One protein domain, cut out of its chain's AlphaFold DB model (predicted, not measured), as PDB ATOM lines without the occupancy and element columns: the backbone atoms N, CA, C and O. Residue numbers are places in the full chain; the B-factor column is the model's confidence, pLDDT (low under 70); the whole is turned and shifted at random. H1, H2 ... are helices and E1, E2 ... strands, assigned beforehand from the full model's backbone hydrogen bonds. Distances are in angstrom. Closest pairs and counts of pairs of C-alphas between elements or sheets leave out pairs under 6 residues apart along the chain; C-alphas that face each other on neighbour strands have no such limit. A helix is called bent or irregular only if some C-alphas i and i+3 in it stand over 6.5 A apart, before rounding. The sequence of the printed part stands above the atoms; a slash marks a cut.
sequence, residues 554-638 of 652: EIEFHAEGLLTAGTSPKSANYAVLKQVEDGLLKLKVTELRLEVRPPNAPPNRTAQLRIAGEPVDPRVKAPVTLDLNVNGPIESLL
ATOM      1  N   GLU A 554      24.766  37.855  59.783       93.00
ATOM      2  CA  GLU A 554      25.528  38.494  58.712       93.00
ATOM      3  C   GLU A 554      26.425  37.447  58.062       93.00
ATOM      4  O   GLU A 554      27.183  36.788  58.770       93.00
ATOM      5  N   ILE A 555      26.333  37.280  56.740       90.25
ATOM      6  CA  ILE A 555      27.214  36.393  55.969       90.25
ATOM      7  C   ILE A 555      27.990  37.200  54.927       90.25
ATOM      8  O   ILE A 555      27.430  38.036  54.216       90.25
ATOM      9  N   GLU A 556      29.276  36.899  54.819       88.69
ATOM     10  CA  GLU A 556      30.195  37.363  53.785       88.69
ATOM     11  C   GLU A 556      30.736  36.132  53.051       88.69
ATOM     12  O   GLU A 556      31.298  35.233  53.680       88.69
ATOM     13  N   PHE A 557      30.536  36.058  51.735       83.62
ATOM     14  CA  PHE A 557      31.063  34.979  50.900       83.62
ATOM     15  C   PHE A 557      32.353  35.440  50.216       83.62
ATOM     16  O   PHE A 557      32.493  36.605  49.882       83.62
ATOM     17  N   HIS A 558      33.289  34.525  49.997       83.00
ATOM     18  CA  HIS A 558      34.526  34.732  49.236       83.00
ATOM     19  C   HIS A 558      34.697  33.615  48.198       83.00
ATOM     20  O   HIS A 558      35.767  33.019  48.057       83.00
ATOM     21  N   ALA A 559      33.597  33.249  47.546       77.81
ATOM     22  CA  ALA A 559      33.478  32.037  46.749       77.81
ATOM     23  C   ALA A 559      33.174  32.394  45.292       77.81
ATOM     24  O   ALA A 559      32.015  32.600  44.928       77.81
ATOM     25  N   GLU A 560      34.216  32.447  44.460       77.81
ATOM     26  CA  GLU A 560      34.065  32.759  43.040       77.81
ATOM     27  C   GLU A 560      33.155  31.724  42.354       77.81
ATOM     28  O   GLU A 560      33.407  30.517  42.400       77.81
ATOM     29  N   GLY A 561      32.076  32.197  41.726       76.88
ATOM     30  CA  GLY A 561      31.155  31.359  40.959       76.88
ATOM     31  C   GLY A 561      30.074  30.623  41.762       76.88
ATOM     32  O   GLY A 561      29.227  29.979  41.145       76.88
ATOM     33  N   LEU A 562      30.046  30.700  43.100       78.75
ATOM     34  CA  LEU A 562      29.047  30.002  43.925       78.75
ATOM     35  C   LEU A 562      27.591  30.454  43.675       78.75
ATOM     36  O   LEU A 562      26.682  29.628  43.603       78.75
ATOM     37  N   LEU A 563      27.364  31.758  43.565       78.00
ATOM     38  CA  LEU A 563      26.080  32.428  43.343       78.00
ATOM     39  C   LEU A 563      25.834  32.786  41.862       78.00
ATOM     40  O   LEU A 563      24.693  32.997  41.450       78.00
ATOM     41  N   THR A 564      26.883  32.863  41.040       81.88
ATOM     42  CA  THR A 564      26.837  33.323  39.649       81.88
ATOM     43  C   THR A 564      26.875  32.192  38.620       81.88
ATOM     44  O   THR A 564      26.508  32.442  37.472       81.88
ATOM     45  N   ALA A 565      27.196  30.944  39.001       77.44
ATOM     46  CA  ALA A 565      27.300  29.794  38.083       77.44
ATOM     47  C   ALA A 565      26.035  29.483  37.253       77.44
ATOM     48  O   ALA A 565      26.130  28.825  36.218       77.44
ATOM     49  N   GLY A 566      24.854  29.953  37.669       77.44
ATOM     50  CA  GLY A 566      23.588  29.784  36.941       77.44
ATOM     51  C   GLY A 566      23.002  31.073  36.360       77.44
ATOM     52  O   GLY A 566      21.921  31.044  35.773       77.44
ATOM     53  N   THR A 567      23.684  32.209  36.526       80.19
ATOM     54  CA  THR A 567      23.134  33.533  36.226       80.19
ATOM     55  C   THR A 567      23.841  34.137  35.017       80.19
ATOM     56  O   THR A 567      25.067  34.188  34.956       80.19
ATOM     57  N   SER A 568      23.081  34.631  34.032       83.06
ATOM     58  CA  SER A 568      23.672  35.263  32.846       83.06
ATOM     59  C   SER A 568      24.488  36.505  33.237       83.06
ATOM     60  O   SER A 568      23.911  37.395  33.872       83.06
ATOM     61  N   PRO A 569      25.753  36.647  32.779       85.50
ATOM     62  CA  PRO A 569      26.583  37.831  33.034       85.50
ATOM     63  C   PRO A 569      25.963  39.166  32.603       85.50
ATOM     64  O   PRO A 569      26.384  40.222  33.057       85.50
ATOM     65  N   LYS A 570      24.962  39.129  31.713       84.62
ATOM     66  CA  LYS A 570      24.251  40.313  31.205       84.62
ATOM     67  C   LYS A 570      23.004  40.684  32.017       84.62
ATOM     68  O   LYS A 570      22.345  41.665  31.689       84.62
ATOM     69  N   SER A 571      22.638  39.896  33.025       84.12
ATOM     70  CA  SER A 571      21.464  40.172  33.859       84.12
ATOM     71  C   SER A 571      21.784  41.190  34.958       84.12
ATOM     72  O   SER A 571      22.887  41.196  35.500       84.12
ATOM     73  N   ALA A 572      20.807  42.022  35.331       78.75
ATOM     74  CA  ALA A 572      20.968  42.998  36.416       78.75
ATOM     75  C   ALA A 572      21.334  42.332  37.759       78.75
ATOM     76  O   ALA A 572      22.102  42.886  38.542       78.75
ATOM     77  N   ASN A 573      20.847  41.108  37.984       78.94
ATOM     78  CA  ASN A 573      21.112  40.342  39.200       78.94
ATOM     79  C   ASN A 573      22.549  39.807  39.264       78.94
ATOM     80  O   ASN A 573      23.070  39.626  40.360       78.94
ATOM     81  N   TYR A 574      23.218  39.593  38.123       84.44
ATOM     82  CA  TYR A 574      24.592  39.080  38.100       84.44
ATOM     83  C   TYR A 574      25.572  40.026  38.794       84.44
ATOM     84  O   TYR A 574      26.414  39.570  39.556       84.44
ATOM     85  N   ALA A 575      25.448  41.338  38.570       82.19
ATOM     86  CA  ALA A 575      26.341  42.323  39.179       82.19
ATOM     87  C   ALA A 575      26.238  42.324  40.714       82.19
ATOM     88  O   ALA A 575      27.258  42.386  41.394       82.19
ATOM     89  N   VAL A 576      25.019  42.202  41.251       80.19
ATOM     90  CA  VAL A 576      24.783  42.141  42.702       80.19
ATOM     91  C   VAL A 576      25.280  40.817  43.280       80.19
ATOM     92  O   VAL A 576      26.007  40.823  44.267       80.19
ATOM     93  N   LEU A 577      24.948  39.686  42.649       80.94
ATOM     94  CA  LEU A 577      25.401  38.368  43.105       80.94
ATOM     95  C   LEU A 577      26.927  38.251  43.069       80.94
ATOM     96  O   LEU A 577      27.509  37.719  44.006       80.94
ATOM     97  N   LYS A 578      27.579  38.816  42.048       83.75
ATOM     98  CA  LYS A 578      29.040  38.859  41.953       83.75
ATOM     99  C   LYS A 578      29.673  39.692  43.071       83.75
ATOM    100  O   LYS A 578      30.639  39.255  43.679       83.75
ATOM    101  N   GLN A 579      29.092  40.842  43.420       79.69
ATOM    102  CA  GLN A 579      29.561  41.627  44.571       79.69
ATOM    103  C   GLN A 579      29.427  40.868  45.900       79.69
ATOM    104  O   GLN A 579      30.275  41.026  46.776       79.69
ATOM    105  N   VAL A 580      28.393  40.036  46.054       77.88
ATOM    106  CA  VAL A 580      28.243  39.156  47.224       77.88
ATOM    107  C   VAL A 580      29.296  38.040  47.221       77.88
ATOM    108  O   VAL A 580      29.890  37.778  48.261       77.88
ATOM    109  N   GLU A 581      29.542  37.393  46.075       80.00
ATOM    110  CA  GLU A 581      30.562  36.335  45.929       80.00
ATOM    111  C   GLU A 581      31.979  36.811  46.224       80.00
ATOM    112  O   GLU A 581      32.751  36.081  46.846       80.00
ATOM    113  N   ASP A 582      32.305  38.019  45.765       80.44
ATOM    114  CA  ASP A 582      33.618  38.638  45.932       80.44
ATOM    115  C   ASP A 582      33.837  39.131  47.382       80.44
ATOM    116  O   ASP A 582      34.917  39.616  47.724       80.44
ATOM    117  N   GLY A 583      32.821  39.029  48.250       73.31
ATOM    118  CA  GLY A 583      32.841  39.517  49.634       73.31
ATOM    119  C   GLY A 583      32.715  41.032  49.757       73.31
ATOM    120  O   GLY A 583      32.866  41.591  50.839       73.31
ATOM    121  N   LEU A 584      32.413  41.720  48.656       73.56
ATOM    122  CA  LEU A 584      32.250  43.173  48.626       73.56
ATOM    123  C   LEU A 584      30.921  43.618  49.248       73.56
ATOM    124  O   LEU A 584      30.763  44.794  49.576       73.56
ATOM    125  N   LEU A 585      29.969  42.694  49.412       75.62
ATOM    126  CA  LEU A 585      28.650  42.981  49.952       75.62
ATOM    127  C   LEU A 585      28.210  41.909  50.959       75.62
ATOM    128  O   LEU A 585      27.972  40.754  50.610       75.62
ATOM    129  N   LYS A 586      28.075  42.323  52.224       86.50
ATOM    130  CA  LYS A 586      27.549  41.483  53.307       86.50
ATOM    131  C   LYS A 586      26.042  41.314  53.168       86.50
ATOM    132  O   LYS A 586      25.327  42.278  52.878       86.50
ATOM    133  N   LEU A 587      25.560  40.106  53.437       88.12
ATOM    134  CA  LEU A 587      24.137  39.795  53.473       88.12
ATOM    135  C   LEU A 587      23.645  39.728  54.913       88.12
ATOM    136  O   LEU A 587      24.164  38.950  55.711       88.12
ATOM    137  N   LYS A 588      22.601  40.501  55.220       92.56
ATOM    138  CA  LYS A 588      21.792  40.332  56.423       92.56
ATOM    139  C   LYS A 588      20.739  39.266  56.146       92.56
ATOM    140  O   LYS A 588      19.725  39.510  55.495       92.56
ATOM    141  N   VAL A 589      21.006  38.070  56.638       92.75
ATOM    142  CA  VAL A 589      20.168  36.887  56.492       92.75
ATOM    143  C   VAL A 589      19.067  36.910  57.547       92.75
ATOM    144  O   VAL A 589      19.333  37.033  58.746       92.75
ATOM    145  N   THR A 590      17.829  36.803  57.077       92.12
ATOM    146  CA  THR A 590      16.605  36.741  57.889       92.12
ATOM    147  C   THR A 590      16.019  35.333  57.929       92.12
ATOM    148  O   THR A 590      15.293  35.002  58.861       92.12
ATOM    149  N   GLU A 591      16.376  34.480  56.965       93.25
ATOM    150  CA  GLU A 591      16.048  33.057  56.954       93.25
ATOM    151  C   GLU A 591      17.321  32.248  56.675       93.25
ATOM    152  O   GLU A 591      17.936  32.390  55.622       93.25
ATOM    153  N   LEU A 592      17.719  31.376  57.601       94.25
ATOM    154  CA  LEU A 592      18.725  30.347  57.350       94.25
ATOM    155  C   LEU A 592      18.196  29.034  57.883       94.25
ATOM    156  O   LEU A 592      17.799  28.952  59.048       94.25
ATOM    157  N   ARG A 593      18.224  28.004  57.044       94.56
ATOM    158  CA  ARG A 593      17.822  26.662  57.434       94.56
ATOM    159  C   ARG A 593      18.604  25.623  56.648       94.56
ATOM    160  O   ARG A 593      18.456  25.498  55.438       94.56
ATOM    161  N   LEU A 594      19.428  24.873  57.359       93.38
ATOM    162  CA  LEU A 594      20.081  23.661  56.904       93.38
ATOM    163  C   LEU A 594      19.245  22.466  57.361       93.38
ATOM    164  O   LEU A 594      19.178  22.176  58.553       93.38
ATOM    165  N   GLU A 595      18.631  21.758  56.426       94.06
ATOM    166  CA  GLU A 595      17.961  20.486  56.679       94.06
ATOM    167  C   GLU A 595      18.902  19.337  56.337       94.06
ATOM    168  O   GLU A 595      19.364  19.210  55.204       94.06
ATOM    169  N   VAL A 596      19.187  18.486  57.317       91.94
ATOM    170  CA  VAL A 596      20.014  17.292  57.151       91.94
ATOM    171  C   VAL A 596      19.101  16.121  56.828       91.94
ATOM    172  O   VAL A 596      18.161  15.849  57.573       91.94
ATOM    173  N   ARG A 597      19.387  15.423  55.723       87.44
ATOM    174  CA  ARG A 597      18.612  14.281  55.207       87.44
ATOM    175  C   ARG A 597      17.094  14.542  55.217       87.44
ATOM    176  O   ARG A 597      16.370  13.852  55.946       87.44
ATOM    177  N   PRO A 598      16.606  15.534  54.446       83.38
ATOM    178  CA  PRO A 598      15.192  15.873  54.449       83.38
ATOM    179  C   PRO A 598      14.336  14.671  54.017       83.38
ATOM    180  O   PRO A 598      14.740  13.905  53.132       83.38
ATOM    181  N   PRO A 599      13.158  14.471  54.635       75.06
ATOM    182  CA  PRO A 599      12.260  13.398  54.239       75.06
ATOM    183  C   PRO A 599      11.849  13.621  52.778       75.06
ATOM    184  O   PRO A 599      11.464  14.725  52.402       75.06
ATOM    185  N   ASN A 600      11.930  12.574  51.952       80.56
ATOM    186  CA  ASN A 600      11.651  12.592  50.504       80.56
ATOM    187  C   ASN A 600      12.753  13.190  49.602       80.56
ATOM    188  O   ASN A 600      12.497  13.492  48.435       80.56
ATOM    189  N   ALA A 601      13.982  13.346  50.099       77.38
ATOM    190  CA  ALA A 601      15.106  13.766  49.267       77.38
ATOM    191  C   ALA A 601      15.502  12.695  48.220       77.38
ATOM    192  O   ALA A 601      15.437  11.500  48.518       77.38
ATOM    193  N   PRO A 602      15.965  13.088  47.014       78.38
ATOM    194  CA  PRO A 602      16.540  12.155  46.047       78.38
ATOM    195  C   PRO A 602      17.720  11.363  46.642       78.38
ATOM    196  O   PRO A 602      18.463  11.915  47.464       78.38
ATOM    197  N   PRO A 603      17.953  10.111  46.201       69.62
ATOM    198  CA  PRO A 603      19.128   9.350  46.616       69.62
ATOM    199  C   PRO A 603      20.402  10.155  46.301       69.62
ATOM    200  O   PRO A 603      20.564  10.629  45.178       69.62
ATOM    201  N   ASN A 604      21.274  10.324  47.304       78.06
ATOM    202  CA  ASN A 604      22.517  11.130  47.336       78.06
ATOM    203  C   ASN A 604      22.413  12.586  47.830       78.06
ATOM    204  O   ASN A 604      23.460  13.204  48.048       78.06
ATOM    205  N   ARG A 605      21.214  13.137  48.073       83.00
ATOM    206  CA  ARG A 605      21.089  14.449  48.731       83.00
ATOM    207  C   ARG A 605      21.218  14.286  50.243       83.00
ATOM    208  O   ARG A 605      20.378  13.652  50.878       83.00
ATOM    209  N   THR A 606      22.264  14.865  50.821       86.19
ATOM    210  CA  THR A 606      22.586  14.707  52.248       86.19
ATOM    211  C   THR A 606      22.159  15.902  53.086       86.19
ATOM    212  O   THR A 606      21.812  15.717  54.253       86.19
ATOM    213  N   ALA A 607      22.092  17.097  52.498       90.69
ATOM    214  CA  ALA A 607      21.427  18.241  53.106       90.69
ATOM    215  C   ALA A 607      20.857  19.217  52.071       90.69
ATOM    216  O   ALA A 607      21.214  19.197  50.891       90.69
ATOM    217  N   GLN A 608      19.973  20.088  52.543       90.94
ATOM    218  CA  GLN A 608      19.444  21.229  51.812       90.94
ATOM    219  C   GLN A 608      19.650  22.483  52.657       90.94
ATOM    220  O   GLN A 608      19.238  22.524  53.811       90.94
ATOM    221  N   LEU A 609      20.303  23.491  52.091       90.62
ATOM    222  CA  LEU A 609      20.550  24.771  52.738       90.62
ATOM    223  C   LEU A 609      19.706  25.841  52.052       90.62
ATOM    224  O   LEU A 609      19.892  26.104  50.868       90.62
ATOM    225  N   ARG A 610      18.807  26.460  52.809       92.88
ATOM    226  CA  ARG A 610      18.029  27.622  52.391       92.88
ATOM    227  C   ARG A 610      18.546  28.865  53.098       92.88
ATOM    228  O   ARG A 610      18.681  28.865  54.322       92.88
ATOM    229  N   ILE A 611      18.829  29.907  52.324       90.75
ATOM    230  CA  ILE A 611      19.276  31.215  52.803       90.75
ATOM    231  C   ILE A 611      18.396  32.272  52.143       90.75
ATOM    232  O   ILE A 611      18.306  32.309  50.919       90.75
ATOM    233  N   ALA A 612      17.773  33.142  52.932       90.81
ATOM    234  CA  ALA A 612      17.112  34.341  52.440       90.81
ATOM    235  C   ALA A 612      17.582  35.565  53.230       90.81
ATOM    236  O   ALA A 612      17.676  35.537  54.460       90.81
ATOM    237  N   GLY A 613      17.895  36.643  52.521       90.12
ATOM    238  CA  GLY A 613      18.393  37.862  53.137       90.12
ATOM    239  C   GLY A 613      18.449  39.045  52.188       90.12
ATOM    240  O   GLY A 613      18.140  38.943  51.001       90.12
ATOM    241  N   GLU A 614      18.875  40.175  52.734       89.38
ATOM    242  CA  GLU A 614      19.039  41.425  52.002       89.38
ATOM    243  C   GLU A 614      20.466  41.961  52.187       89.38
ATOM    244  O   GLU A 614      21.085  41.729  53.230       89.38
ATOM    245  N   PRO A 615      21.012  42.680  51.196       86.81
ATOM    246  CA  PRO A 615      22.210  43.488  51.363       86.81
ATOM    247  C   PRO A 615      22.188  44.336  52.633       86.81
ATOM    248  O   PRO A 615      21.201  45.006  52.923       86.81
ATOM    249  N   VAL A 616      23.304  44.362  53.366       86.06
ATOM    250  CA  VAL A 616      23.461  45.284  54.503       86.06
ATOM    251  C   VAL A 616      23.467  46.745  54.027       86.06
ATOM    252  O   VAL A 616      22.997  47.620  54.753       86.06
ATOM    253  N   ASP A 617      23.966  47.024  52.813       84.94
ATOM    254  CA  ASP A 617      23.914  48.368  52.225       84.94
ATOM    255  C   ASP A 617      22.469  48.720  51.805       84.94
ATOM    256  O   ASP A 617      21.956  48.152  50.834       84.94
ATOM    257  N   PRO A 618      21.816  49.703  52.458       79.62
ATOM    258  CA  PRO A 618      20.430  50.077  52.172       79.62
ATOM    259  C   PRO A 618      20.221  50.659  50.764       79.62
ATOM    260  O   PRO A 618      19.078  50.820  50.324       79.62
ATOM    261  N   ARG A 619      21.298  51.006  50.046       82.81
ATOM    262  CA  ARG A 619      21.239  51.471  48.651       82.81
ATOM    263  C   ARG A 619      20.959  50.331  47.673       82.81
ATOM    264  O   ARG A 619      20.496  50.595  46.565       82.81
ATOM    265  N   VAL A 620      21.207  49.083  48.073       77.56
ATOM    266  CA  VAL A 620      21.055  47.897  47.226       77.56
ATOM    267  C   VAL A 620      19.793  47.134  47.638       77.56
ATOM    268  O   VAL A 620      19.804  46.303  48.538       77.56
ATOM    269  N   LYS A 621      18.671  47.400  46.960       75.56
ATOM    270  CA  LYS A 621      17.387  46.711  47.197       75.56
ATOM    271  C   LYS A 621      17.254  45.468  46.318       75.56
ATOM    272  O   LYS A 621      16.508  45.473  45.341       75.56
ATOM    273  N   ALA A 622      18.006  44.426  46.646       78.00
ATOM    274  CA  ALA A 622      17.992  43.164  45.914       78.00
ATOM    275  C   ALA A 622      17.925  41.989  46.903       78.00
ATOM    276  O   ALA A 622      18.974  41.550  47.371       78.00
ATOM    277  N   PRO A 623      16.721  41.500  47.263       82.19
ATOM    278  CA  PRO A 623      16.603  40.334  48.128       82.19
ATOM    279  C   PRO A 623      17.233  39.118  47.444       82.19
ATOM    280  O   PRO A 623      17.041  38.887  46.248       82.19
ATOM    281  N   VAL A 624      17.993  38.350  48.215       83.81
ATOM    282  CA  VAL A 624      18.696  37.155  47.758       83.81
ATOM    283  C   VAL A 624      18.059  35.953  48.437       83.81
ATOM    284  O   VAL A 624      18.079  35.858  49.661       83.81
ATOM    285  N   THR A 625      17.524  35.032  47.637       87.06
ATOM    286  CA  THR A 625      17.052  33.721  48.096       87.06
ATOM    287  C   THR A 625      17.859  32.641  47.395       87.06
ATOM    288  O   THR A 625      17.926  32.611  46.166       87.06
ATOM    289  N   LEU A 626      18.481  31.766  48.176       82.94
ATOM    290  CA  LEU A 626      19.353  30.698  47.710       82.94
ATOM    291  C   LEU A 626      18.890  29.377  48.311       82.94
ATOM    292  O   LEU A 626      18.854  29.226  49.531       82.94
ATOM    293  N   ASP A 627      18.599  28.418  47.440       87.38
ATOM    294  CA  ASP A 627      18.339  27.030  47.804       87.38
ATOM    295  C   ASP A 627      19.471  26.161  47.251       87.38
ATOM    296  O   ASP A 627      19.563  25.892  46.051       87.38
ATOM    297  N   LEU A 628      20.363  25.735  48.138       84.44
ATOM    298  CA  LEU A 628      21.547  24.956  47.811       84.44
ATOM    299  C   LEU A 628      21.326  23.496  48.205       84.44
ATOM    300  O   LEU A 628      21.054  23.169  49.361       84.44
ATOM    301  N   ASN A 629      21.482  22.595  47.237       85.38
ATOM    302  CA  ASN A 629      21.494  21.161  47.500       85.38
ATOM    303  C   ASN A 629      22.926  20.715  47.783       85.38
ATOM    304  O   ASN A 629      23.802  20.862  46.931       85.38
ATOM    305  N   VAL A 630      23.152  20.131  48.957       83.75
ATOM    306  CA  VAL A 630      24.440  19.540  49.313       83.75
ATOM    307  C   VAL A 630      24.388  18.055  48.970       83.75
ATOM    308  O   VAL A 630      23.619  17.285  49.551       83.75
ATOM    309  N   ASN A 631      25.209  17.666  47.996       81.88
ATOM    310  CA  ASN A 631      25.388  16.282  47.578       81.88
ATOM    311  C   ASN A 631      26.791  15.840  48.011       81.88
ATOM    312  O   ASN A 631      27.784  16.309  47.462       81.88
ATOM    313  N   GLY A 632      26.885  14.968  49.014       78.44
ATOM    314  CA  GLY A 632      28.170  14.462  49.511       78.44
ATOM    315  C   GLY A 632      28.136  14.068  50.990       78.44
ATOM    316  O   GLY A 632      27.210  14.450  51.701       78.44
ATOM    317  N   PRO A 633      29.119  13.300  51.482       77.56
ATOM    318  CA  PRO A 633      29.108  12.775  52.845       77.56
ATOM    319  C   PRO A 633      29.447  13.879  53.858       77.56
ATOM    320  O   PRO A 633      30.612  14.103  54.185       77.56
ATOM    321  N   ILE A 634      28.430  14.576  54.368       79.62
ATOM    322  CA  ILE A 634      28.575  15.617  55.406       79.62
ATOM    323  C   ILE A 634      29.229  15.032  56.665       79.62
ATOM    324  O   ILE A 634      30.017  15.686  57.345       79.62
ATOM    325  N   GLU A 635      28.974  13.755  56.929       79.06
ATOM    326  CA  GLU A 635      29.569  12.988  58.012       79.06
ATOM    327  C   GLU A 635      31.094  12.909  57.891       79.06
ATOM    328  O   GLU A 635      31.778  12.892  58.910       79.06
ATOM    329  N   SER A 636      31.659  12.896  56.678       78.81
ATOM    330  CA  SER A 636      33.115  12.895  56.500       78.81
ATOM    331  C   SER A 636      33.741  14.182  57.036       78.81
ATOM    332  O   SER A 636      34.783  14.115  57.677       78.81
ATOM    333  N   LEU A 637      33.091  15.335  56.843       74.75
ATOM    334  CA  LEU A 637      33.578  16.624  57.351       74.75
ATOM    335  C   LEU A 637      33.535  16.677  58.883       74.75
ATOM    336  O   LEU A 637      34.506  17.086  59.515       74.75
ATOM    337  N   LEU A 638      32.450  16.188  59.487       75.69
ATOM    338  CA  LEU A 638      32.318  16.127  60.945       75.69
ATOM    339  C   LEU A 638      33.311  15.146  61.576       75.69
ATOM    340  O   LEU A 638      33.987  15.473  62.549       75.69
TER     341      LEU A 638
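AT A GLANCE: This is residues 554 to 638 of the 652 residues of the protein "DctA-YdbH domain-containing protein" of Oleiharenicola lentus (UniProt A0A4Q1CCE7). A long, twisted ribbon of three antiparallel strands, E2, E3 and E4, makes the length of the domain, and at the end where E2 begins the short strand E1 is added along the edge beside the bent first part of E2. The helix H1 is gathered at that same end, next to E1, while the small helix H2 lies at the opposite end of the ribbon, after E4. The printed part has 85 residues, with two named helices and four named strands in the order E1, H1, E2, E3, E4, H2; the sheet runs E1, E2, E3, E4, antiparallel throughout, and the class is mixed, helices and strands. The whole is only just compact, close to loose, with a radius of gyration of the C-alphas of 14.3 A, and its outline is elongated, with spans of 40 by 26 by 23 A.

IN THESE COORDINATES: The printed part begins with E1, residues 554 to 557, whose first C-alpha, of Glu 554, is at (25.528, 38.494, 58.712). Residues 558 to 571 hold no named element. H1 follows at residues 572 to 581, 15.1 A from first to last C-alpha; it is neither bent nor irregular, but only just: C-alphas 572 and 575 are 6.1 A apart. E2 takes residues 587 to 596, measures 23.2 A and bends by 75 degrees at residue 590. E3, the longest strand, takes residues 605 to 615 and measures 29.2 A, from C-alpha 605 at (21.089, 14.449, 48.731) to C-alpha 615 at (22.210, 43.488, 51.363). E4 takes residues 624 to 631 and measures 21.9 A. H2, residues 634 to 638, ends with C-alpha 638 at (32.318, 16.127, 60.945).

HOW THE PARTS SIT: E1 and E4 are the edge strands of the sheet, and E2 and E3 are inner strands. E1 is the antiparallel neighbour of E2, with C-alphas 554 and 588 facing each other at 4.8 A and N 555 and O 587 within hydrogen-bond range at 2.9 A. E2, E3 and E4 form a meander, each strand the antiparallel neighbour of the one before. E2 and E3 are a hairpin, with 169 degrees between their directions; N 588 and O 614 are 2.8 A apart, and N 595 and O 608 are also 2.8 A apart. E3 and E4 are a hairpin too, at 163 degrees, with N 609 and O 628 at 2.8 A and N 613 and O 624 at 3.0 A. H1 is on the sheet at a height over the sheet of 8.4 A. It lies over E4, but only just, with 3 of its 10 C-alphas falling on that strand, and it runs across the strands at 64 degrees to E4 on the local plane. The closest C-alphas of E1 and H1 are those of Phe 557 and Glu 581, 5.2 A apart. H2 is only just not on the sheet, with 4 pairs of C-alphas within 10 A; the closest C-alphas of E3 and H2 are those of Thr 606 and Ile 634, 6.8 A apart. H1 and H2 are apart. In H2 every O i to N i+4 pair is within hydrogen-bond range; in H1 5 of 6 are.

THE WHOLE: The two C-alphas farthest apart, those of Pro 603 and Arg 619, are 42.2 A from each other. The printed part has no cut. The link from E1 to H1, 14 residues, is long; those from H1 to E2 and from E4 to H2 are tight. The mean pLDDT of the printed part is 83.3, and one printed residue, Pro 603, is under 70.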